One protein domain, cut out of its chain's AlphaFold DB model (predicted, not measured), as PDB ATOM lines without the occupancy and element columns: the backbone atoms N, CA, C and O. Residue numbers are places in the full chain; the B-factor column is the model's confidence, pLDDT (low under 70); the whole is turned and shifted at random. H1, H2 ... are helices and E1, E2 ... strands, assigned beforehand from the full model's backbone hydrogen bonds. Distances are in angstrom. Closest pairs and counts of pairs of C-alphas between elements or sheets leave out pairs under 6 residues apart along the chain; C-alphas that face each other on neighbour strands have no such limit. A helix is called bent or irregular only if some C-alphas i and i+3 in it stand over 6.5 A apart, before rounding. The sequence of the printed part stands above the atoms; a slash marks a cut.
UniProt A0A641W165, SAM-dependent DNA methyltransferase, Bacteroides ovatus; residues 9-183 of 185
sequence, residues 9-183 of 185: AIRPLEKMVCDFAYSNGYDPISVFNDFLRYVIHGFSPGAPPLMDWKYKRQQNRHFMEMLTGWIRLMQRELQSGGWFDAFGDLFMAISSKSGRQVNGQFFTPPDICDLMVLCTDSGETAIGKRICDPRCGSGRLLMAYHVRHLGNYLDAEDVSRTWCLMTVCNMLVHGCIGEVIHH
ATOM      1  N   ALA A   9     141.379 176.894 226.965       93.56
ATOM      2  CA  ALA A   9     139.966 177.259 226.922       93.56
ATOM      3  C   ALA A   9     139.726 178.758 226.655       93.56
ATOM      4  O   ALA A   9     138.743 179.102 225.997       93.56
ATOM      5  N   ILE A  10     140.629 179.633 227.116       95.06
ATOM      6  CA  ILE A  10     140.508 181.101 227.059       95.06
ATOM      7  C   ILE A  10     140.994 181.675 225.726       95.06
ATOM      8  O   ILE A  10     140.478 182.695 225.266       95.06
ATOM      9  N   ARG A  11     141.954 181.011 225.069       95.19
ATOM     10  CA  ARG A  11     142.623 181.520 223.856       95.19
ATOM     11  C   ARG A  11     141.669 181.999 222.748       95.19
ATOM     12  O   ARG A  11     141.974 183.022 222.139       95.19
ATOM     13  N   PRO A  12     140.529 181.337 222.456       96.81
ATOM     14  CA  PRO A  12     139.591 181.844 221.454       96.81
ATOM     15  C   PRO A  12     138.975 183.199 221.833       96.81
ATOM     16  O   PRO A  12     138.881 184.082 220.984       96.81
ATOM     17  N   LEU A  13     138.587 183.378 223.101       97.38
ATOM     18  CA  LEU A  13     138.015 184.632 223.601       97.38
ATOM     19  C   LEU A  13     139.070 185.738 223.661       97.38
ATOM     20  O   LEU A  13     138.814 186.854 223.214       97.38
ATOM     21  N   GLU A  14     140.278 185.398 224.109       96.50
ATOM     22  CA  GLU A  14     141.441 186.286 224.054       96.50
ATOM     23  C   GLU A  14     141.697 186.796 222.633       96.50
ATOM     24  O   GLU A  14     141.837 188.001 222.417       96.50
ATOM     25  N   LYS A  15     141.704 185.890 221.650       96.44
ATOM     26  CA  LYS A  15     141.892 186.243 220.243       96.44
ATOM     27  C   LYS A  15     140.813 187.211 219.755       96.44
ATOM     28  O   LYS A  15     141.159 188.190 219.108       96.44
ATOM     29  N   MET A  16     139.539 186.994 220.093       97.75
ATOM     30  CA  MET A  16     138.452 187.905 219.697       97.75
ATOM     31  C   MET A  16     138.645 189.327 220.242       97.75
ATOM     32  O   MET A  16     138.477 190.293 219.496       97.75
ATOM     33  N   VAL A  17     139.034 189.463 221.515       97.50
ATOM     34  CA  VAL A  17     139.285 190.774 222.140       97.50
ATOM     35  C   VAL A  17     140.477 191.471 221.487       97.50
ATOM     36  O   VAL A  17     140.372 192.634 221.090       97.50
ATOM     37  N   CYS A  18     141.596 190.761 221.330       96.31
ATOM     38  CA  CYS A  18     142.815 191.310 220.739       96.31
ATOM     39  C   CYS A  18     142.631 191.675 219.258       96.31
ATOM     40  O   CYS A  18     142.990 192.781 218.863       96.31
ATOM     41  N   ASP A  19     142.028 190.801 218.447       97.19
ATOM     42  CA  ASP A  19     141.793 191.054 217.020       97.19
ATOM     43  C   ASP A  19     140.900 192.283 216.817       97.19
ATOM     44  O   ASP A  19     141.192 193.131 215.970       97.19
ATOM     45  N   PHE A  20     139.835 192.417 217.617       97.94
ATOM     46  CA  PHE A  20     138.972 193.594 217.577       97.94
ATOM     47  C   PHE A  20     139.730 194.861 217.978       97.94
ATOM     48  O   PHE A  20     139.611 195.880 217.291       97.94
ATOM     49  N   ALA A  21     140.519 194.801 219.056       97.19
ATOM     50  CA  ALA A  21     141.319 195.927 219.513       97.19
ATOM     51  C   ALA A  21     142.287 196.398 218.421       97.19
ATOM     52  O   ALA A  21     142.232 197.560 218.018       97.19
ATOM     53  N   TYR A  22     143.092 195.492 217.863       96.00
ATOM     54  CA  TYR A  22     144.079 195.826 216.836       96.00
ATOM     55  C   TYR A  22     143.440 196.322 215.538       96.00
ATOM     56  O   TYR A  22     143.867 197.344 215.004       96.00
ATOM     57  N   SER A  23     142.373 195.669 215.065       96.44
ATOM     58  CA  SER A  23     141.694 196.054 213.815       96.44
ATOM     59  C   SER A  23     141.034 197.432 213.885       96.44
ATOM     60  O   SER A  23     140.768 198.041 212.852       96.44
ATOM     61  N   ASN A  24     140.759 197.931 215.093       96.50
ATOM     62  CA  ASN A  24     140.133 199.233 215.314       96.50
ATOM     63  C   ASN A  24     141.083 200.261 215.959       96.50
ATOM     64  O   ASN A  24     140.640 201.357 216.301       96.50
ATOM     65  N   GLY A  25     142.370 199.934 216.134       95.69
ATOM     66  CA  GLY A  25     143.360 200.837 216.732       95.69
ATOM     67  C   GLY A  25     143.128 201.141 218.218       95.69
ATOM     68  O   GLY A  25     143.509 202.210 218.691       95.69
ATOM     69  N   TYR A  26     142.488 200.232 218.957       96.25
ATOM     70  CA  TYR A  26     142.273 200.362 220.395       96.25
ATOM     71  C   TYR A  26     143.330 199.621 221.211       96.25
ATOM     72  O   TYR A  26     143.942 198.649 220.773       96.25
ATOM     73  N   ASP A  27     143.470 200.055 222.457       94.31
ATOM     74  CA  ASP A  27     144.220 199.342 223.478       94.31
ATOM     75  C   ASP A  27     143.444 198.092 223.962       94.31
ATOM     76  O   ASP A  27     142.287 198.229 224.374       94.31
ATOM     77  N   PRO A  28     144.041 196.880 223.950       95.19
ATOM     78  CA  PRO A  28     143.345 195.648 224.336       95.19
ATOM     79  C   PRO A  28     142.780 195.644 225.760       95.19
ATOM     80  O   PRO A  28     141.687 195.126 225.978       95.19
ATOM     81  N   ILE A  29     143.476 196.254 226.727       93.88
ATOM     82  CA  ILE A  29     142.983 196.368 228.111       93.88
ATOM     83  C   ILE A  29     141.777 197.305 228.177       93.88
ATOM     84  O   ILE A  29     140.812 197.033 228.890       93.88
ATOM     85  N   SER A  30     141.787 198.381 227.393       95.19
ATOM     86  CA  SER A  30     140.630 199.270 227.282       95.19
ATOM     87  C   SER A  30     139.414 198.553 226.686       95.19
ATOM     88  O   SER A  30     138.321 198.671 227.231       95.19
ATOM     89  N   VAL A  31     139.599 197.756 225.625       97.50
ATOM     90  CA  VAL A  31     138.524 196.922 225.048       97.50
ATOM     91  C   VAL A  31     138.022 195.889 226.054       97.50
ATOM     92  O   VAL A  31     136.817 195.696 226.163       97.50
ATOM     93  N   PHE A  32     138.917 195.246 226.805       97.38
ATOM     94  CA  PHE A  32     138.548 194.306 227.862       97.38
ATOM     95  C   PHE A  32     137.671 194.968 228.936       97.38
ATOM     96  O   PHE A  32     136.609 194.446 229.267       97.38
ATOM     97  N   ASN A  33     138.057 196.149 229.428       97.19
ATOM     98  CA  ASN A  33     137.248 196.901 230.391       97.19
ATOM     99  C   ASN A  33     135.875 197.271 229.814       97.19
ATOM    100  O   ASN A  33     134.858 197.142 230.495       97.19
ATOM    101  N   ASP A  34     135.830 197.705 228.554       98.12
ATOM    102  CA  ASP A  34     134.574 198.005 227.871       98.12
ATOM    103  C   ASP A  34     133.724 196.737 227.670       98.12
ATOM    104  O   ASP A  34     132.501 196.796 227.784       98.12
ATOM    105  N   PHE A  35     134.346 195.570 227.474       98.50
ATOM    106  CA  PHE A  35     133.648 194.290 227.391       98.50
ATOM    107  C   PHE A  35     133.009 193.898 228.729       98.50
ATOM    108  O   PHE A  35     131.840 193.524 228.737       98.50
ATOM    109  N   LEU A  36     133.693 194.076 229.865       98.50
ATOM    110  CA  LEU A  36     133.086 193.867 231.190       98.50
ATOM    111  C   LEU A  36     131.843 194.746 231.385       98.50
ATOM    112  O   LEU A  36     130.784 194.272 231.793       98.50
ATOM    113  N   ARG A  37     131.943 196.033 231.031       97.94
ATOM    114  CA  ARG A  37     130.813 196.973 231.102       97.94
ATOM    115  C   ARG A  37     129.662 196.552 230.193       97.94
ATOM    116  O   ARG A  37     128.505 196.696 230.577       97.94
ATOM    117  N   TYR A  38     129.985 196.033 229.010       97.81
ATOM    118  CA  TYR A  38     129.013 195.509 228.059       97.81
ATOM    119  C   TYR A  38     128.241 194.318 228.630       97.81
ATOM    120  O   TYR A  38     127.015 194.292 228.548       97.81
ATOM    121  N   VAL A  39     128.945 193.361 229.250       98.00
ATOM    122  CA  VAL A  39     128.316 192.215 229.920       98.00
ATOM    123  C   VAL A  39     127.387 192.700 231.028       98.00
ATOM    124  O   VAL A  39     126.202 192.386 230.998       98.00
ATOM    125  N   ILE A  40     127.879 193.526 231.951       97.88
ATOM    126  CA  ILE A  40     127.083 194.021 233.086       97.88
ATOM    127  C   ILE A  40     125.825 194.754 232.607       97.88
ATOM    128  O   ILE A  40     124.734 194.508 233.122       97.88
ATOM    129  N   HIS A  41     125.945 195.613 231.590       96.88
ATOM    130  CA  HIS A  41     124.797 196.312 231.009       96.88
ATOM    131  C   HIS A  41     123.776 195.341 230.404       96.88
ATOM    132  O   HIS A  41     122.580 195.488 230.645       96.88
ATOM    133  N   GLY A  42     124.237 194.298 229.705       94.62
ATOM    134  CA  GLY A  42     123.375 193.250 229.151       94.62
ATOM    135  C   GLY A  42     122.578 192.465 230.203       94.62
ATOM    136  O   GLY A  42     121.479 192.002 229.906       94.62
ATOM    137  N   PHE A  43     123.089 192.365 231.434       94.81
ATOM    138  CA  PHE A  43     122.405 191.754 232.583       94.81
ATOM    139  C   PHE A  43     121.631 192.761 233.456       94.81
ATOM    140  O   PHE A  43     121.117 192.387 234.507       94.81
ATOM    141  N   SER A  44     121.510 194.024 233.031       95.38
ATOM    142  CA  SER A  44     120.861 195.097 233.798       95.38
ATOM    143  C   SER A  44     119.569 195.585 233.117       95.38
ATOM    144  O   SER A  44     119.554 196.658 232.502       95.38
ATOM    145  N   PRO A  45     118.458 194.824 233.187       92.88
ATOM    146  CA  PRO A  45     117.205 195.209 232.543       92.88
ATOM    147  C   PRO A  45     116.675 196.534 233.108       92.88
ATOM    148  O   PRO A  45     116.579 196.721 234.316       92.88
ATOM    149  N   GLY A  46     116.321 197.464 232.217       94.56
ATOM    150  CA  GLY A  46     115.826 198.794 232.589       94.56
ATOM    151  C   GLY A  46     116.914 199.818 232.934       94.56
ATOM    152  O   GLY A  46     116.583 200.982 233.159       94.56
ATOM    153  N   ALA A  47     118.196 199.435 232.931       93.94
ATOM    154  CA  ALA A  47     119.283 200.392 233.102       93.94
ATOM    155  C   ALA A  47     119.330 201.394 231.932       93.94
ATOM    156  O   ALA A  47     119.089 201.018 230.777       93.94
ATOM    157  N   PRO A  48     119.675 202.670 232.192       94.12
ATOM    158  CA  PRO A  48     119.867 203.641 231.124       94.12
ATOM    159  C   PRO A  48     121.007 203.206 230.184       94.12
ATOM    160  O   PRO A  48     121.869 202.407 230.567       94.12
ATOM    161  N   PRO A  49     121.052 203.729 228.946       91.25
ATOM    162  CA  PRO A  49     122.185 203.510 228.057       91.25
ATOM    163  C   PRO A  49     123.511 203.948 228.696       91.25
ATOM    164  O   PRO A  49     123.563 204.925 229.445       91.25
ATOM    165  N   LEU A  50     124.597 203.254 228.355       91.44
ATOM    166  CA  LEU A  50     125.950 203.648 228.743       91.44
ATOM    167  C   LEU A  50     126.310 204.994 228.080       91.44
ATOM    168  O   LEU A  50     126.538 205.054 226.873       91.44
ATOM    169  N   MET A  51     126.342 206.075 228.866       86.81
ATOM    170  CA  MET A  51     126.452 207.456 228.361       86.81
ATOM    171  C   MET A  51     127.767 207.750 227.620       86.81
ATOM    172  O   MET A  51     127.785 208.511 226.659       86.81
ATOM    173  N   ASP A  52     128.866 207.134 228.042       92.75
ATOM    174  CA  ASP A  52     130.218 207.268 227.484       92.75
ATOM    175  C   ASP A  52     130.580 206.123 226.515       92.75
ATOM    176  O   ASP A  52     131.755 205.870 226.235       92.75
ATOM    177  N   TRP A  53     129.582 205.403 225.989       95.94
ATOM    178  CA  TRP A  53     129.814 204.287 225.076       95.94
ATOM    179  C   TRP A  53     130.232 204.759 223.680       95.94
ATOM    180  O   TRP A  53     129.420 205.179 222.856       95.94
ATOM    181  N   LYS A  54     131.532 204.656 223.398       94.81
ATOM    182  CA  LYS A  54     132.164 205.166 222.166       94.81
ATOM    183  C   LYS A  54     131.937 204.314 220.908       94.81
ATOM    184  O   LYS A  54     132.272 204.758 219.808       94.81
ATOM    185  N   TYR A  55     131.426 203.089 221.040       96.31
ATOM    186  CA  TYR A  55     131.377 202.127 219.935       96.31
ATOM    187  C   TYR A  55     130.121 202.265 219.075       96.31
ATOM    188  O   TYR A  55     128.991 202.334 219.564       96.31
ATOM    189  N   LYS A  56     130.320 202.245 217.753       93.69
ATOM    190  CA  LYS A  56     129.231 202.313 216.766       93.69
ATOM    191  C   LYS A  56     128.541 200.956 216.598       93.69
ATOM    192  O   LYS A  56     129.085 199.914 216.947       93.69
ATOM    193  N   ARG A  57     127.370 200.940 215.945       93.00
ATOM    194  CA  ARG A  57     126.560 199.722 215.714       93.00
ATOM    195  C   ARG A  57     127.354 198.533 215.150       93.00
ATOM    196  O   ARG A  57     127.171 197.414 215.610       93.00
ATOM    197  N   GLN A  58     128.233 198.766 214.172       93.81
ATOM    198  CA  GLN A  58     129.064 197.702 213.588       93.81
ATOM    199  C   GLN A  58     130.073 197.131 214.596       93.81
ATOM    200  O   GLN A  58     130.296 195.925 214.628       93.81
ATOM    201  N   GLN A  59     130.642 197.971 215.458       95.81
ATOM    202  CA  GLN A  59     131.555 197.541 216.517       95.81
ATOM    203  C   GLN A  59     130.801 196.816 217.640       95.81
ATOM    204  O   GLN A  59     131.266 195.785 218.106       95.81
ATOM    205  N   ASN A  60     129.587 197.257 217.988       95.94
ATOM    206  CA  ASN A  60     128.734 196.571 218.970       95.94
ATOM    207  C   ASN A  60     128.383 195.134 218.568       95.94
ATOM    208  O   ASN A  60     128.197 194.287 219.435       95.94
ATOM    209  N   ARG A  61     128.349 194.825 217.266       96.00
ATOM    210  CA  ARG A  61     128.204 193.440 216.800       96.00
ATOM    211  C   ARG A  61     129.355 192.548 217.281       96.00
ATOM    212  O   ARG A  61     129.108 191.413 217.665       96.00
ATOM    213  N   HIS A  62     130.577 193.075 217.335       97.56
ATOM    214  CA  HIS A  62     131.737 192.332 217.825       97.56
ATOM    215  C   HIS A  62     131.656 192.112 219.342       97.56
ATOM    216  O   HIS A  62     131.985 191.033 219.814       97.56
ATOM    217  N   PHE A  63     131.140 193.080 220.110       98.06
ATOM    218  CA  PHE A  63     130.866 192.877 221.541       98.06
ATOM    219  C   PHE A  63     129.800 191.798 221.786       98.06
ATOM    220  O   PHE A  63     129.959 190.986 222.694       98.06
ATOM    221  N   MET A  64     128.765 191.710 220.940       97.50
ATOM    222  CA  MET A  64     127.808 190.592 220.985       97.50
ATOM    223  C   MET A  64     128.459 189.242 220.667       97.50
ATOM    224  O   MET A  64     128.121 188.229 221.283       97.50
ATOM    225  N   GLU A  65     129.391 189.206 219.716       97.88
ATOM    226  CA  GLU A  65     130.152 187.996 219.384       97.88
ATOM    227  C   GLU A  65     131.064 187.578 220.548       97.88
ATOM    228  O   GLU A  65     131.065 186.402 220.918       97.88
ATOM    229  N   MET A  66     131.748 188.529 221.196       98.38
ATOM    230  CA  MET A  66     132.528 188.287 222.418       98.38
ATOM    231  C   MET A  66     131.644 187.777 223.562       98.38
ATOM    232  O   MET A  66     131.989 186.776 224.186       98.38
ATOM    233  N   LEU A  67     130.484 188.403 223.801       98.12
ATOM    234  CA  LEU A  67     129.511 187.970 224.811       98.12
ATOM    235  C   LEU A  67     129.044 186.537 224.541       98.12
ATOM    236  O   LEU A  67     129.053 185.700 225.438       98.12
ATOM    237  N   THR A  68     128.692 186.226 223.292       97.94
ATOM    238  CA  THR A  68     128.278 184.876 222.884       97.94
ATOM    239  C   THR A  68     129.407 183.863 223.082       97.94
ATOM    240  O   THR A  68     129.174 182.746 223.543       97.94
ATOM    241  N   GLY A  69     130.641 184.244 222.740       98.06
ATOM    242  CA  GLY A  69     131.833 183.431 222.954       98.06
ATOM    243  C   GLY A  69     132.079 183.135 224.431       98.06
ATOM    244  O   GLY A  69     132.319 181.984 224.789       98.06
ATOM    245  N   TRP A  70     131.954 184.152 225.285       98.25
ATOM    246  CA  TRP A  70     132.062 184.012 226.732       98.25
ATOM    247  C   TRP A  70     130.946 183.137 227.314       98.25
ATOM    248  O   TRP A  70     131.251 182.199 228.041       98.25
ATOM    249  N   ILE A  71     129.679 183.336 226.932       97.19
ATOM    250  CA  ILE A  71     128.564 182.488 227.398       97.19
ATOM    251  C   ILE A  71     128.808 181.018 227.039       97.19
ATOM    252  O   ILE A  71     128.643 180.146 227.885       97.19
ATOM    253  N   ARG A  72     129.242 180.722 225.806       97.31
ATOM    254  CA  ARG A  72     129.548 179.344 225.377       97.31
ATOM    255  C   ARG A  72     130.722 178.736 226.140       97.31
ATOM    256  O   ARG A  72     130.699 177.545 226.432       97.31
ATOM    257  N   LEU A  73     131.744 179.539 226.432       97.38
ATOM    258  CA  LEU A  73     132.863 179.135 227.280       97.38
ATOM    259  C   LEU A  73     132.355 178.774 228.678       97.38
ATOM    260  O   LEU A  73     132.553 177.645 229.109       97.38
ATOM    261  N   MET A  74     131.639 179.683 229.340       97.31
ATOM    262  CA  MET A  74     131.116 179.454 230.688       97.31
ATOM    263  C   MET A  74     130.163 178.257 230.728       97.31
ATOM    264  O   MET A  74     130.286 177.406 231.599       97.31
ATOM    265  N   GLN A  75     129.282 178.111 229.733       95.88
ATOM    266  CA  GLN A  75     128.398 176.951 229.614       95.88
ATOM    267  C   GLN A  75     129.171 175.629 229.549       95.88
ATOM    268  O   GLN A  75     128.657 174.623 230.023       95.88
ATOM    269  N   ARG A  76     130.362 175.602 228.938       96.12
ATOM    270  CA  ARG A  76     131.209 174.404 228.860       96.12
ATOM    271  C   ARG A  76     131.954 174.148 230.168       96.12
ATOM    272  O   ARG A  76     131.954 173.015 230.633       96.12
ATOM    273  N   GLU A  77     132.586 175.169 230.742       95.81
ATOM    274  CA  GLU A  77     133.422 175.002 231.940       95.81
ATOM    275  C   GLU A  77     132.585 174.732 233.203       95.81
ATOM    276  O   GLU A  77     133.025 174.007 234.088       95.81
ATOM    277  N   LEU A  78     131.348 175.239 233.268       95.06
ATOM    278  CA  LEU A  78     130.467 175.066 234.429       95.06
ATOM    279  C   LEU A  78     129.623 173.775 234.398       95.06
ATOM    280  O   LEU A  78     128.844 173.539 235.320       95.06
ATOM    281  N   GLN A  79     129.760 172.906 233.385       92.00
ATOM    282  CA  GLN A  79     128.944 171.676 233.277       92.00
ATOM    283  C   GLN A  79     129.130 170.711 234.452       92.00
ATOM    284  O   GLN A  79     128.222 169.946 234.765       92.00
ATOM    285  N   SER A  80     130.300 170.732 235.090       87.06
ATOM    286  CA  SER A  80     130.636 169.874 236.228       87.06
ATOM    287  C   SER A  80     130.111 170.395 237.572       87.06
ATOM    288  O   SER A  80     130.317 169.733 238.586       87.06
ATOM    289  N   GLY A  81     129.459 171.565 237.602       85.44
ATOM    290  CA  GLY A  81     129.017 172.218 238.840       85.44
ATOM    291  C   GLY A  81     130.138 172.911 239.624       85.44
ATOM    292  O   GLY A  81     129.926 173.303 240.767       85.44
ATOM    293  N   GLY A  82     131.329 173.048 239.030       94.19
ATOM    294  CA  GLY A  82     132.436 173.819 239.595       94.19
ATOM    295  C   GLY A  82     132.317 175.324 239.339       94.19
ATOM    296  O   GLY A  82     131.262 175.839 238.972       94.19
ATOM    297  N   TRP A  83     133.434 176.027 239.503       96.94
ATOM    298  CA  TRP A  83     133.562 177.454 239.211       96.94
ATOM    299  C   TRP A  83     134.693 177.703 238.207       96.94
ATOM    300  O   TRP A  83     135.628 176.908 238.103       96.94
ATOM    301  N   PHE A  84     134.612 178.800 237.452       97.25
ATOM    302  CA  PHE A  84     135.616 179.154 236.449       97.25
ATOM    303  C   PHE A  84     135.762 180.671 236.283       97.25
ATOM    304  O   PHE A  84     134.793 181.371 235.997       97.25
ATOM    305  N   ASP A  85     136.983 181.192 236.401       96.94
ATOM    306  CA  ASP A  85     137.265 182.627 236.271       96.94
ATOM    307  C   ASP A  85     137.794 182.994 234.876       96.94
ATOM    308  O   ASP A  85     138.985 183.243 234.666       96.94
ATOM    309  N   ALA A  86     136.877 183.073 233.909       96.25
ATOM    310  CA  ALA A  86     137.231 183.440 232.543       96.25
ATOM    311  C   ALA A  86     137.814 184.856 232.433       96.25
ATOM    312  O   ALA A  86     138.722 185.090 231.634       96.25
ATOM    313  N   PHE A  87     137.287 185.815 233.200       97.19
ATOM    314  CA  PHE A  87     137.676 187.216 233.066       97.19
ATOM    315  C   PHE A  87     139.021 187.529 233.714       97.19
ATOM    316  O   PHE A  87     139.801 188.271 233.117       97.19
ATOM    317  N   GLY A  88     139.340 186.938 234.865       95.19
ATOM    318  CA  GLY A  88     140.662 187.076 235.465       95.19
ATOM    319  C   GLY A  88     141.747 186.430 234.604       95.19
ATOM    320  O   GLY A  88     142.777 187.058 234.359       95.19
ATOM    321  N   ASP A  89     141.505 185.237 234.049       94.94
ATOM    322  CA  ASP A  89     142.467 184.599 233.136       94.94
ATOM    323  C   ASP A  89     142.642 185.397 231.834       94.94
ATOM    324  O   ASP A  89     143.763 185.561 231.342       94.94
ATOM    325  N   LEU A  90     141.555 185.956 231.295       95.19
ATOM    326  CA  LEU A  90     141.597 186.836 230.128       95.19
ATOM    327  C   LEU A  90     142.378 188.128 230.414       95.19
ATOM    328  O   LEU A  90     143.213 188.531 229.603       95.19
ATOM    329  N   PHE A  91     142.167 188.753 231.576       93.88
ATOM    330  CA  PHE A  91     142.926 189.931 231.999       93.88
ATOM    331  C   PHE A  91     144.423 189.628 232.107       93.88
ATOM    332  O   PHE A  91     145.245 190.396 231.599       93.88
ATOM    333  N   MET A  92     144.787 188.498 232.720       92.06
ATOM    334  CA  MET A  92     146.179 188.063 232.845       92.06
ATOM    335  C   MET A  92     146.817 187.792 231.476       92.06
ATOM    336  O   MET A  92     147.945 188.228 231.213       92.06
ATOM    337  N   ALA A  93     146.084 187.148 230.566       91.62
ATOM    338  CA  ALA A  93     146.528 186.887 229.201       91.62
ATOM    339  C   ALA A  93     146.820 188.187 228.426       91.62
ATOM    340  O   ALA A  93     147.912 188.361 227.880       91.62
ATOM    341  N   ILE A  94     145.894 189.149 228.451       91.50
ATOM    342  CA  ILE A  94     146.039 190.423 227.729       91.50
ATOM    343  C   ILE A  94     147.130 191.309 228.359       91.50
ATOM    344  O   ILE A  94     147.945 191.914 227.651       91.50
ATOM    345  N   SER A  95     147.179 191.376 229.692       87.88
ATOM    346  CA  SER A  95     148.133 192.225 230.422       87.88
ATOM    347  C   SER A  95     149.572 191.737 230.267       87.88
ATOM    348  O   SER A  95     150.484 192.551 230.098       87.88
ATOM    349  N   SER A  96     149.779 190.415 230.271       82.69
ATOM    350  CA  SER A  96     151.107 189.810 230.120       82.69
ATOM    351  C   SER A  96     151.727 190.088 228.746       82.69
ATOM    352  O   SER A  96     152.896 190.463 228.670       82.69
ATOM    353  N   LYS A  97     150.941 190.011 227.663       77.00
ATOM    354  CA  LYS A  97     151.397 190.332 226.296       77.00
ATOM    355  C   LYS A  97     151.741 191.804 226.105       77.00
ATOM    356  O   LYS A  97     152.603 192.136 225.298       77.00
ATOM    357  N   SER A  98     151.082 192.679 226.855       68.31
ATOM    358  CA  SER A  98     151.283 194.126 226.758       68.31
ATOM    359  C   SER A  98     152.489 194.620 227.568       68.31
ATOM    360  O   SER A  98     152.749 195.819 227.583       68.31
ATOM    361  N   GLY A  99     153.192 193.739 228.299       64.31
ATOM    362  CA  GLY A  99     154.242 194.131 229.250       64.31
ATOM    363  C   GLY A  99     153.723 194.969 230.428       64.31
ATOM    364  O   GLY A  99     154.508 195.483 231.217       64.31
ATOM    365  N   ARG A 100     152.396 195.100 230.551       63.06
ATOM    366  CA  ARG A 100     151.690 195.906 231.555       63.06
ATOM    367  C   ARG A 100     151.181 195.052 232.699       63.06
ATOM    368  O   ARG A 100     150.146 195.358 233.285       63.06
ATOM    369  N   GLN A 101     151.867 193.955 232.994       63.22
ATOM    370  CA  GLN A 101     151.538 193.198 234.183       63.22
ATOM    371  C   GLN A 101     151.626 194.158 235.374       63.22
ATOM    372  O   GLN A 101     152.694 194.700 235.650       63.22
ATOM    373  N   VAL A 102     150.479 194.443 235.993       57.91
ATOM    374  CA  VAL A 102     150.338 195.521 236.975       57.91
ATOM    375  C   VAL A 102     151.191 195.157 238.182       57.91
ATOM    376  O   VAL A 102     150.789 194.327 238.983       57.91
ATOM    377  N   ASN A 103     152.402 195.706 238.278       58.31
ATOM    378  CA  ASN A 103     153.297 195.599 239.436       58.31
ATOM    379  C   ASN A 103     153.487 194.174 240.010       58.31
ATOM    380  O   ASN A 103     153.657 194.014 241.214       58.31
ATOM    381  N   GLY A 104     153.447 193.132 239.172       62.66
ATOM    382  CA  GLY A 104     153.560 191.739 239.632       62.66
ATOM    383  C   GLY A 104     152.341 191.205 240.394       62.66
ATOM    384  O   GLY A 104     152.461 190.198 241.081       62.66
ATOM    385  N   GLN A 105     151.181 191.851 240.269       68.31
ATOM    386  CA  GLN A 105     149.919 191.364 240.811       68.31
ATOM    387  C   GLN A 105     149.415 190.168 239.994       68.31
ATOM    388  O   GLN A 105     149.459 190.161 238.759       68.31
ATOM    389  N   PHE A 106     148.949 189.152 240.710       77.75
ATOM    390  CA  PHE A 106     148.315 187.950 240.185       77.75
ATOM    391  C   PHE A 106     147.066 187.677 241.014       77.75
ATOM    392  O   PHE A 106     147.016 188.018 242.195       77.75
ATOM    393  N   PHE A 107     146.082 187.017 240.413       87.38
ATOM    394  CA  PHE A 107     144.975 186.453 241.174       87.38
ATOM    395  C   PHE A 107     145.413 185.168 241.873       87.38
ATOM    396  O   PHE A 107     146.262 184.430 241.364       87.38
ATOM    397  N   THR A 108     144.794 184.882 243.014       91.62
ATOM    398  CA  THR A 108     144.975 183.618 243.729       91.62
ATOM    399  C   THR A 108     144.686 182.438 242.781       91.62
ATOM    400  O   THR A 108     143.663 182.445 242.084       91.62
ATOM    401  N   PRO A 109     145.582 181.440 242.658       92.69
ATOM    402  CA  PRO A 109     145.334 180.278 241.808       92.69
ATOM    403  C   PRO A 109     144.094 179.485 242.265       92.69
ATOM    404  O   PRO A 109     143.863 179.411 243.473       92.69
ATOM    405  N   PRO A 110     143.326 178.861 241.348       94.12
ATOM    406  CA  PRO A 110     142.093 178.151 241.701       94.12
ATOM    407  C   PRO A 110     142.260 177.098 242.796       94.12
ATOM    408  O   PRO A 110     141.514 177.117 243.770       94.12
ATOM    409  N   ASP A 111     143.308 176.278 242.708       95.50
ATOM    410  CA  ASP A 111     143.582 175.229 243.697       95.50
ATOM    411  C   ASP A 111     143.853 175.798 245.100       95.50
ATOM    412  O   ASP A 111     143.543 175.165 246.106       95.50
ATOM    413  N   ILE A 112     144.407 177.014 245.182       96.88
ATOM    414  CA  ILE A 112     144.643 177.702 246.456       96.88
ATOM    415  C   ILE A 112     143.332 178.259 247.014       96.88
ATOM    416  O   ILE A 112     143.095 178.133 248.212       96.88
ATOM    417  N   CYS A 113     142.459 178.819 246.171       97.12
ATOM    418  CA  CYS A 113     141.115 179.223 246.595       97.12
ATOM    419  C   CYS A 113     140.314 178.026 247.123       97.12
ATOM    420  O   CYS A 113     139.730 178.109 248.200       97.12
ATOM    421  N   ASP A 114     140.331 176.903 246.402       96.56
ATOM    422  CA  ASP A 114     139.654 175.677 246.821       96.56
ATOM    423  C   ASP A 114     140.219 175.137 248.142       96.56
ATOM    424  O   ASP A 114     139.452 174.800 249.044       96.56
ATOM    425  N   LEU A 115     141.549 175.114 248.294       97.19
ATOM    426  CA  LEU A 115     142.202 174.719 249.542       97.19
ATOM    427  C   LEU A 115     141.789 175.620 250.714       97.19
ATOM    428  O   LEU A 115     141.451 175.111 251.779       97.19
ATOM    429  N   MET A 116     141.793 176.944 250.525       96.19
ATOM    430  CA  MET A 116     141.404 177.901 251.567       96.19
ATOM    431  C   MET A 116     139.969 177.670 252.043       96.19
ATOM    432  O   MET A 116     139.729 177.665 253.247       96.19
ATOM    433  N   VAL A 117     139.034 177.429 251.119       94.56
ATOM    434  CA  VAL A 117     137.636 177.139 251.468       94.56
ATOM    435  C   VAL A 117     137.533 175.836 252.259       94.56
ATOM    436  O   VAL A 117     136.897 175.819 253.310       94.56
ATOM    437  N   LEU A 118     138.221 174.775 251.823       93.62
ATOM    438  CA  LEU A 118     138.248 173.489 252.531       93.62
ATOM    439  C   LEU A 118     138.838 173.601 253.942       93.62
ATOM    440  O   LEU A 118     138.373 172.930 254.856       93.62
ATOM    441  N   CYS A 119     139.838 174.461 254.148       94.00
ATOM    442  CA  CYS A 119     140.394 174.717 255.477       94.00
ATOM    443  C   CYS A 119     139.399 175.395 256.432       94.00
ATOM    444  O   CYS A 119     139.563 175.290 257.646       94.00
ATOM    445  N   THR A 120     138.400 176.105 255.903       87.31
ATOM    446  CA  THR A 120     137.363 176.791 256.690       87.31
ATOM    447  C   THR A 120     136.056 176.009 256.798       87.31
ATOM    448  O   THR A 120     135.145 176.446 257.499       87.31
ATOM    449  N   ASP A 121     135.954 174.870 256.112       84.06
ATOM    450  CA  ASP A 121     134.742 174.062 256.083       84.06
ATOM    451  C   ASP A 121     134.574 173.312 257.413       84.06
ATOM    452  O   ASP A 121     135.372 172.447 257.777       84.06
ATOM    453  N   SER A 122     133.527 173.660 258.162       79.69
ATOM    454  CA  SER A 122     133.167 172.981 259.409       79.69
ATOM    455  C   SER A 122     132.365 171.694 259.178       79.69
ATOM    456  O   SER A 122     131.989 171.035 260.146       79.69
ATOM    457  N   GLY A 123     132.072 171.339 257.920       74.31
ATOM    458  CA  GLY A 123     131.182 170.235 257.553       74.31
ATOM    459  C   GLY A 123     129.692 170.576 257.686       74.31
ATOM    460  O   GLY A 123     128.841 169.742 257.383       74.31
ATOM    461  N   GLU A 124     129.364 171.798 258.113       75.88
ATOM    462  CA  GLU A 124     128.000 172.321 258.156       75.88
ATOM    463  C   GLU A 124     127.744 173.224 256.947       75.88
ATOM    464  O   GLU A 124     128.546 174.096 256.610       75.88
ATOM    465  N   THR A 125     126.588 173.067 256.297       72.19
ATOM    466  CA  THR A 125     126.196 173.979 255.219       72.19
ATOM    467  C   THR A 125     125.835 175.342 255.808       72.19
ATOM    468  O   THR A 125     124.742 175.538 256.340       72.19
ATOM    469  N   ALA A 126     126.749 176.307 255.705       76.88
ATOM    470  CA  ALA A 126     126.453 177.702 255.993       76.88
ATOM    471  C   ALA A 126     125.428 178.223 254.970       76.88
ATOM    472  O   ALA A 126     125.708 178.228 253.775       76.88
ATOM    473  N   ILE A 127     124.242 178.633 255.428       88.94
ATOM    474  CA  ILE A 127     123.185 179.249 254.608       88.94
ATOM    475  C   ILE A 127     122.766 180.559 255.277       88.94
ATOM    476  O   ILE A 127     122.721 180.649 256.508       88.94
ATOM    477  N   GLY A 128     122.450 181.582 254.479       91.50
ATOM    478  CA  GLY A 128     122.006 182.885 254.975       91.50
ATOM    479  C   GLY A 128     123.095 183.665 255.714       91.50
ATOM    480  O   GLY A 128     122.787 184.587 256.469       91.50
ATOM    481  N   LYS A 129     124.367 183.289 255.538       92.69
ATOM    482  CA  LYS A 129     125.513 184.029 256.063       92.69
ATOM    483  C   LYS A 129     125.946 185.107 255.079       92.69
ATOM    484  O   LYS A 129     125.617 185.066 253.892       92.69
ATOM    485  N   ARG A 130     126.705 186.062 255.609       95.12
ATOM    486  CA  ARG A 130     127.379 187.106 254.848       95.12
ATOM    487  C   ARG A 130     128.865 186.774 254.775       95.12
ATOM    488  O   ARG A 130     129.472 186.538 255.819       95.12
ATOM    489  N   ILE A 131     129.411 186.695 253.569       96.00
ATOM    490  CA  ILE A 131     130.780 186.245 253.303       96.00
ATOM    491  C   ILE A 131     131.517 187.377 252.606       96.00
ATOM    492  O   ILE A 131     131.098 187.791 251.532       96.00
ATOM    493  N   CYS A 132     132.585 187.871 253.223       95.94
ATOM    494  CA  CYS A 132     133.317 189.042 252.754       95.94
ATOM    495  C   CYS A 132     134.708 188.651 252.239       95.94
ATOM    496  O   CYS A 132     135.410 187.867 252.881       95.94
ATOM    497  N   ASP A 133     135.105 189.228 251.105       97.50
ATOM    498  CA  ASP A 133     136.484 189.251 250.617       97.50
ATOM    499  C   ASP A 133     136.905 190.713 250.356       97.50
ATOM    500  O   ASP A 133     136.488 191.290 249.345       97.50
ATOM    501  N   PRO A 134     137.704 191.332 251.253       96.56
ATOM    502  CA  PRO A 134     138.012 192.762 251.202       96.56
ATOM    503  C   PRO A 134     139.088 193.135 250.162       96.56
ATOM    504  O   PRO A 134     139.485 194.293 250.050       96.56
ATOM    505  N   ARG A 135     139.646 192.149 249.447       94.69
ATOM    506  CA  ARG A 135     140.611 192.343 248.351       94.69
ATOM    507  C   ARG A 135     140.330 191.303 247.270       94.69
ATOM    508  O   ARG A 135     141.179 190.466 246.952       94.69
ATOM    509  N   CYS A 136     139.108 191.341 246.744       96.06
ATOM    510  CA  CYS A 136     138.517 190.210 246.042       96.06
ATOM    511  C   CYS A 136     139.207 189.844 244.725       96.06
ATOM    512  O   CYS A 136     139.028 188.728 244.225       96.06
ATOM    513  N   GLY A 137     139.957 190.759 244.102       95.56
ATOM    514  CA  GLY A 137     140.496 190.509 242.770       95.56
ATOM    515  C   GLY A 137     139.367 190.271 241.773       95.56
ATOM    516  O   GLY A 137     138.443 191.069 241.685       95.56
ATOM    517  N   SER A 138     139.424 189.159 241.040       96.50
ATOM    518  CA  SER A 138     138.336 188.694 240.167       96.50
ATOM    519  C   SER A 138     137.240 187.895 240.899       96.50
ATOM    520  O   SER A 138     136.346 187.348 240.255       96.50
ATOM    521  N   GLY A 139     137.298 187.786 242.229       97.38
ATOM    522  CA  GLY A 139     136.284 187.127 243.057       97.38
ATOM    523  C   GLY A 139     136.456 185.614 243.204       97.38
ATOM    524  O   GLY A 139     135.532 184.939 243.647       97.38
ATOM    525  N   ARG A 140     137.618 185.054 242.839       97.50
ATOM    526  CA  ARG A 140     137.865 183.595 242.834       97.50
ATOM    527  C   ARG A 140     137.564 182.913 244.161       97.50
ATOM    528  O   ARG A 140     136.939 181.858 244.166       97.50
ATOM    529  N   LEU A 141     137.990 183.510 245.274       97.44
ATOM    530  CA  LEU A 141     137.772 182.934 246.600       97.44
ATOM    531  C   LEU A 141     136.275 182.857 246.927       97.44
ATOM    532  O   LEU A 141     135.793 181.818 247.374       97.44
ATOM    533  N   LEU A 142     135.527 183.917 246.614       97.44
ATOM    534  CA  LEU A 142     134.074 183.944 246.765       97.44
ATOM    535  C   LEU A 142     133.377 182.926 245.851       97.44
ATOM    536  O   LEU A 142     132.421 182.292 246.288       97.44
ATOM    537  N   MET A 143     133.857 182.716 244.619       97.19
ATOM    538  CA  MET A 143     133.294 181.699 243.717       97.19
ATOM    539  C   MET A 143     133.548 180.285 244.248       97.19
ATOM    540  O   MET A 143     132.625 179.470 244.301       97.19
ATOM    541  N   ALA A 144     134.775 180.013 244.704       96.81
ATOM    542  CA  ALA A 144     135.152 178.741 245.312       96.81
ATOM    543  C   ALA A 144     134.316 178.428 246.562       96.81
ATOM    544  O   ALA A 144     133.932 177.273 246.777       96.81
ATOM    545  N   TYR A 145     134.009 179.453 247.364       95.81
ATOM    546  CA  TYR A 145     133.121 179.335 248.516       95.81
ATOM    547  C   TYR A 145     131.674 179.078 248.081       95.81
ATOM    548  O   TYR A 145     131.035 178.140 248.557       95.81
ATOM    549  N   HIS A 146     131.163 179.876 247.140       95.56
ATOM    550  CA  HIS A 146     129.770 179.841 246.699       95.56
ATOM    551  C   HIS A 146     129.339 178.466 246.182       95.56
ATOM    552  O   HIS A 146     128.289 177.973 246.584       95.56
ATOM    553  N   VAL A 147     130.154 177.818 245.342       93.81
ATOM    554  CA  VAL A 147     129.791 176.511 244.765       93.81
ATOM    555  C   VAL A 147     129.742 175.377 245.795       93.81
ATOM    556  O   VAL A 147     129.138 174.341 245.530       93.81
ATOM    557  N   ARG A 148     130.345 175.564 246.978       91.88
ATOM    558  CA  ARG A 148     130.290 174.616 248.107       91.88
ATOM    559  C   ARG A 148     129.212 174.980 249.127       91.88
ATOM    560  O   ARG A 148     128.609 174.095 249.728       91.88
ATOM    561  N   HIS A 149     128.939 176.272 249.292       92.38
ATOM    562  CA  HIS A 149     128.000 176.807 250.275       92.38
ATOM    563  C   HIS A 149     127.013 177.770 249.599       92.38
ATOM    564  O   HIS A 149     127.118 179.000 249.696       92.38
ATOM    565  N   LEU A 150     126.039 177.196 248.889       93.12
ATOM    566  CA  LEU A 150     124.971 177.945 248.225       93.12
ATOM    567  C   LEU A 150     124.060 178.662 249.238       93.12
ATOM    568  O   LEU A 150     123.900 178.235 250.378       93.12
ATOM    569  N   GLY A 151     123.404 179.736 248.791       94.19
ATOM    570  CA  GLY A 151     122.409 180.456 249.599       94.19
ATOM    571  C   GLY A 151     122.988 181.462 250.597       94.19
ATOM    572  O   GLY A 151     122.315 181.819 251.564       94.19
ATOM    573  N   ASN A 152     124.218 181.924 250.372       95.50
ATOM    574  CA  ASN A 152     124.854 182.997 251.140       95.50
ATOM    575  C   ASN A 152     124.885 184.314 250.354       95.50
ATOM    576  O   ASN A 152     124.797 184.314 249.125       95.50
ATOM    577  N   TYR A 153     125.029 185.422 251.081       97.62
ATOM    578  CA  TYR A 153     125.231 186.758 250.525       97.62
ATOM    579  C   TYR A 153     126.731 187.070 250.476       97.62
ATOM    580  O   TYR A 153     127.414 186.930 251.493       97.62
ATOM    581  N   LEU A 154     127.246 187.460 249.312       98.12
ATOM    582  CA  LEU A 154     128.674 187.708 249.099       98.12
ATOM    583  C   LEU A 154     128.964 189.213 249.050       98.12
ATOM    584  O   LEU A 154     128.373 189.923 248.242       98.12
ATOM    585  N   ASP A 155     129.902 189.680 249.863       97.94
ATOM    586  CA  ASP A 155     130.439 191.037 249.796       97.94
ATOM    587  C   ASP A 155     131.848 190.975 249.217       97.94
ATOM    588  O   ASP A 155     132.742 190.342 249.781       97.94
ATOM    589  N   ALA A 156     132.053 191.622 248.081       98.19
ATOM    590  CA  ALA A 156     133.359 191.710 247.451       98.19
ATOM    591  C   ALA A 156     133.832 193.160 247.456       98.19
ATOM    592  O   ALA A 156     133.116 194.036 246.976       98.19
ATOM    593  N   GLU A 157     135.041 193.420 247.936       98.19
ATOM    594  CA  GLU A 157     135.607 194.768 247.943       98.19
ATOM    595  C   GLU A 157     136.939 194.781 247.206       98.19
ATOM    596  O   GLU A 157     137.742 193.847 247.304       98.19
ATOM    597  N   ASP A 158     137.172 195.837 246.431       97.00
ATOM    598  CA  ASP A 158     138.472 196.058 245.816       97.00
ATOM    599  C   ASP A 158     138.714 197.538 245.501       97.00
ATOM    600  O   ASP A 158     137.799 198.294 245.165       97.00
ATOM    601  N   VAL A 159     139.987 197.936 245.526       95.75
ATOM    602  CA  VAL A 159     140.430 199.289 245.158       95.75
ATOM    603  C   VAL A 159     140.491 199.479 243.642       95.75
ATOM    604  O   VAL A 159     140.534 200.600 243.141       95.75
ATOM    605  N   SER A 160     140.528 198.384 242.881       94.19
ATOM    606  CA  SER A 160     140.610 198.417 241.428       94.19
ATOM    607  C   SER A 160     139.233 198.264 240.797       94.19
ATOM    608  O   SER A 160     138.639 197.186 240.788       94.19
ATOM    609  N   ARG A 161     138.762 199.322 240.130       95.38
ATOM    610  CA  ARG A 161     137.506 199.288 239.365       95.38
ATOM    611  C   ARG A 161     137.440 198.122 238.377       95.38
ATOM    612  O   ARG A 161     136.388 197.508 238.240       95.38
ATOM    613  N   THR A 162     138.529 197.818 237.668       95.31
ATOM    614  CA  THR A 162     138.552 196.689 236.720       95.31
ATOM    615  C   THR A 162     138.311 195.365 237.438       95.31
ATOM    616  O   THR A 162     137.610 194.510 236.909       95.31
ATOM    617  N   TRP A 163     138.857 195.208 238.643       95.12
ATOM    618  CA  TRP A 163     138.754 193.985 239.434       95.12
ATOM    619  C   TRP A 163     137.331 193.815 239.953       95.12
ATOM    620  O   TRP A 163     136.717 192.786 239.680       95.12
ATOM    621  N   CYS A 164     136.733 194.883 240.485       98.12
ATOM    622  CA  CYS A 164     135.310 194.903 240.819       98.12
ATOM    623  C   CYS A 164     134.424 194.504 239.625       98.12
ATOM    624  O   CYS A 164     133.537 193.670 239.766       98.12
ATOM    625  N   LEU A 165     134.660 195.055 238.426       98.31
ATOM    626  CA  LEU A 165     133.858 194.712 237.242       98.31
ATOM    627  C   LEU A 165     134.016 193.236 236.831       98.31
ATOM    628  O   LEU A 165     133.032 192.619 236.419       98.31
ATOM    629  N   MET A 166     135.218 192.661 236.956       98.06
ATOM    630  CA  MET A 166     135.433 191.222 236.748       98.06
ATOM    631  C   MET A 166     134.644 190.400 237.764       98.06
ATOM    632  O   MET A 166     133.925 189.484 237.366       98.06
ATOM    633  N   THR A 167     134.708 190.770 239.043       98.50
ATOM    634  CA  THR A 167     133.963 190.104 240.115       98.50
ATOM    635  C   THR A 167     132.461 190.164 239.887       98.50
ATOM    636  O   THR A 167     131.808 189.132 239.992       98.50
ATOM    637  N   VAL A 168     131.903 191.308 239.468       98.56
ATOM    638  CA  VAL A 168     130.477 191.408 239.109       98.56
ATOM    639  C   VAL A 168     130.132 190.427 237.986       98.56
ATOM    640  O   VAL A 168     129.164 189.679 238.100       98.56
ATOM    641  N   CYS A 169     130.920 190.389 236.908       98.38
ATOM    642  CA  CYS A 169     130.659 189.473 235.796       98.38
ATOM    643  C   CYS A 169     130.740 188.000 236.222       98.38
ATOM    644  O   CYS A 169     129.921 187.186 235.791       98.38
ATOM    645  N   ASN A 170     131.706 187.661 237.077       97.94
ATOM    646  CA  ASN A 170     131.849 186.318 237.622       97.94
ATOM    647  C   ASN A 170     130.667 185.965 238.535       97.94
ATOM    648  O   ASN A 170     130.061 184.916 238.346       97.94
ATOM    649  N   MET A 171     130.258 186.851 239.441       98.06
ATOM    650  CA  MET A 171     129.079 186.640 240.285       98.06
ATOM    651  C   MET A 171     127.804 186.423 239.460       98.06
ATOM    652  O   MET A 171     127.040 185.506 239.756       98.06
ATOM    653  N   LEU A 172     127.601 187.208 238.393       96.88
ATOM    654  CA  LEU A 172     126.438 187.087 237.506       96.88
ATOM    655  C   LEU A 172     126.327 185.692 236.879       96.88
ATOM    656  O   LEU A 172     125.252 185.098 236.891       96.88
ATOM    657  N   VAL A 173     127.424 185.161 236.328       96.44
ATOM    658  CA  VAL A 173     127.385 183.876 235.611       96.44
ATOM    659  C   VAL A 173     127.367 182.661 236.538       96.44
ATOM    660  O   VAL A 173     126.834 181.623 236.154       96.44
ATOM    661  N   HIS A 174     127.897 182.788 237.757       96.88
ATOM    662  CA  HIS A 174     127.849 181.725 238.767       96.88
ATOM    663  C   HIS A 174     126.552 181.739 239.593       96.88
ATOM    664  O   HIS A 174     126.359 180.855 240.419       96.88
ATOM    665  N   GLY A 175     125.648 182.702 239.370       95.62
ATOM    666  CA  GLY A 175     124.367 182.773 240.082       95.62
ATOM    667  C   GLY A 175     124.493 183.242 241.533       95.62
ATOM    668  O   GLY A 175     123.661 182.899 242.375       95.62
ATOM    669  N   CYS A 176     125.529 184.020 241.839       97.06
ATOM    670  CA  CYS A 176     125.750 184.542 243.178       97.06
ATOM    671  C   CYS A 176     124.767 185.668 243.524       97.06
ATOM    672  O   CYS A 176     124.318 186.420 242.660       97.06
ATOM    673  N   ILE A 177     124.495 185.825 244.820       97.44
ATOM    674  CA  ILE A 177     123.741 186.950 245.380       97.44
ATOM    675  C   ILE A 177     124.704 187.744 246.258       97.44
ATOM    676  O   ILE A 177     125.380 187.163 247.106       97.44
ATOM    677  N   GLY A 178     124.785 189.055 246.053       97.31
ATOM    678  CA  GLY A 178     125.727 189.877 246.797       97.31
ATOM    679  C   GLY A 178     125.938 191.266 246.217       97.31
ATOM    680  O   GLY A 178     125.226 191.682 245.300       97.31
ATOM    681  N   GLU A 179     126.951 191.954 246.733       97.94
ATOM    682  CA  GLU A 179     127.389 193.266 246.267       97.94
ATOM    683  C   GLU A 179     128.900 193.317 246.031       97.94
ATOM    684  O   GLU A 179     129.676 192.599 246.658       97.94
ATOM    685  N   VAL A 180     129.309 194.180 245.098       98.50
ATOM    686  CA  VAL A 180     130.719 194.455 244.813       98.50
ATOM    687  C   VAL A 180     130.966 195.943 245.008       98.50
ATOM    688  O   VAL A 180     130.351 196.769 244.329       98.50
ATOM    689  N   ILE A 181     131.866 196.286 245.922       98.06
ATOM    690  CA  ILE A 181     132.128 197.651 246.366       98.06
ATOM    691  C   ILE A 181     133.514 198.067 245.873       98.06
ATOM    692  O   ILE A 181     134.517 197.401 246.116       98.06
ATOM    693  N   HIS A 182     133.569 199.187 245.158       97.88
ATOM    694  CA  HIS A 182     134.821 199.772 244.688       97.88
ATOM    695  C   HIS A 182     135.257 200.892 245.637       97.88
ATOM    696  O   HIS A 182     134.729 202.005 245.557       97.88
ATOM    697  N   HIS A 183     136.193 200.591 246.535       96.44
ATOM    698  CA  HIS A 183     136.739 201.519 247.530       96.44
ATOM    699  C   HIS A 183     138.089 201.025 248.063       96.44
ATOM    700  O   HIS A 183     138.555 199.948 247.706       96.44
TER     701      HIS A 183
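What this domain is: This is residues 9 to 183 of the 185 residues of the protein "SAM-dependent DNA methyltransferase" of Bacteroides ovatus (UniProt A0A641W165). A small parallel three-stranded sheet, E1 E2 E3, has H6 and H7 over one face and no named helix over the other; H7 lies between this sheet and a group of four helices, H1 to H4, while H5 packs on H6. The printed part has 175 residues with seven named helices and three named strands, in the order H1 H2 H3 H4 H5 E1 H6 E2 H7 E3. The class is mostly helix. The whole is compact, with a radius of gyration of the C-alphas of 16.4 A and spans of 52 by 38 by 34 A.

How they stand to each other: In the sheet, E2, residues 153 to 158, is the inner strand between the edge strands E1, residues 130 to 133, and E3, residues 177 to 182. N 131 and O 153 are 2.9 A apart and N 181 and O 156 are 2.8 A apart, within hydrogen-bond range. H6, residues 140 to 146, and H7, residues 161 to 174, are on the same face, at heights over the sheet of 9.2 A and 8.8 A, in two layers, helices on one face of a sheet. E1 H6 E2 and E2 H7 E3 are strand-helix-strand units, parallel neighbour strands with a helix between, each with a right-handed crossover. H5, residues 110 to 120, touches H6, closest at the C-alphas of Cys 113 and Leu 141, 5.0 A. The hub is H2, residues 28 to 42, which touches H7 at a steep tilt of 46 degrees, closest at the C-alphas of Leu 36 and Leu 165, 6.2 A. H2 also touches H1, residues 11 to 23, H3, residues 57 to 80, and H4, residues 86 to 97. H1 and H3 touch at a shallow tilt of 12 degrees, opposite ways, through residues 62 to 70 of H3 alone, closest at the C-alphas of Leu 13 and Gly 69, 6.3 A. The helices that touch are mostly crossed, but only just: 3 of 9 pairs are at a shallow tilt. Every O i to N i+4 pair is within hydrogen-bond range in H1, H2, H4, H5, H6 and H7, and 17 of 20 in H3.

Where its parts are: H1 begins at C-alpha 11, (142.623, 181.520, 223.856), and is 17.7 A long. H3 is the longest helix, 36.4 A, and irregular, with C-alphas 77 and 80 7.2 A apart. H2 is 20.7 A, H4 16.9 A, H5 15.8 A, H6 9.7 A and H7 20.1 A. E1 is 10.3 A, E2 16.9 A and E3 17.0 A, ending at C-alpha 182, (134.821, 199.772, 244.688).

The domain as a whole: The C-alphas of Gly 25 and Glu 124 are the two farthest apart, 52.6 A. The printed part has no cut. The links from H2 to H3 and from H4 to H5 are long. The mean pLDDT of the printed part is 93.2, and residues 98 to 105 are under 70.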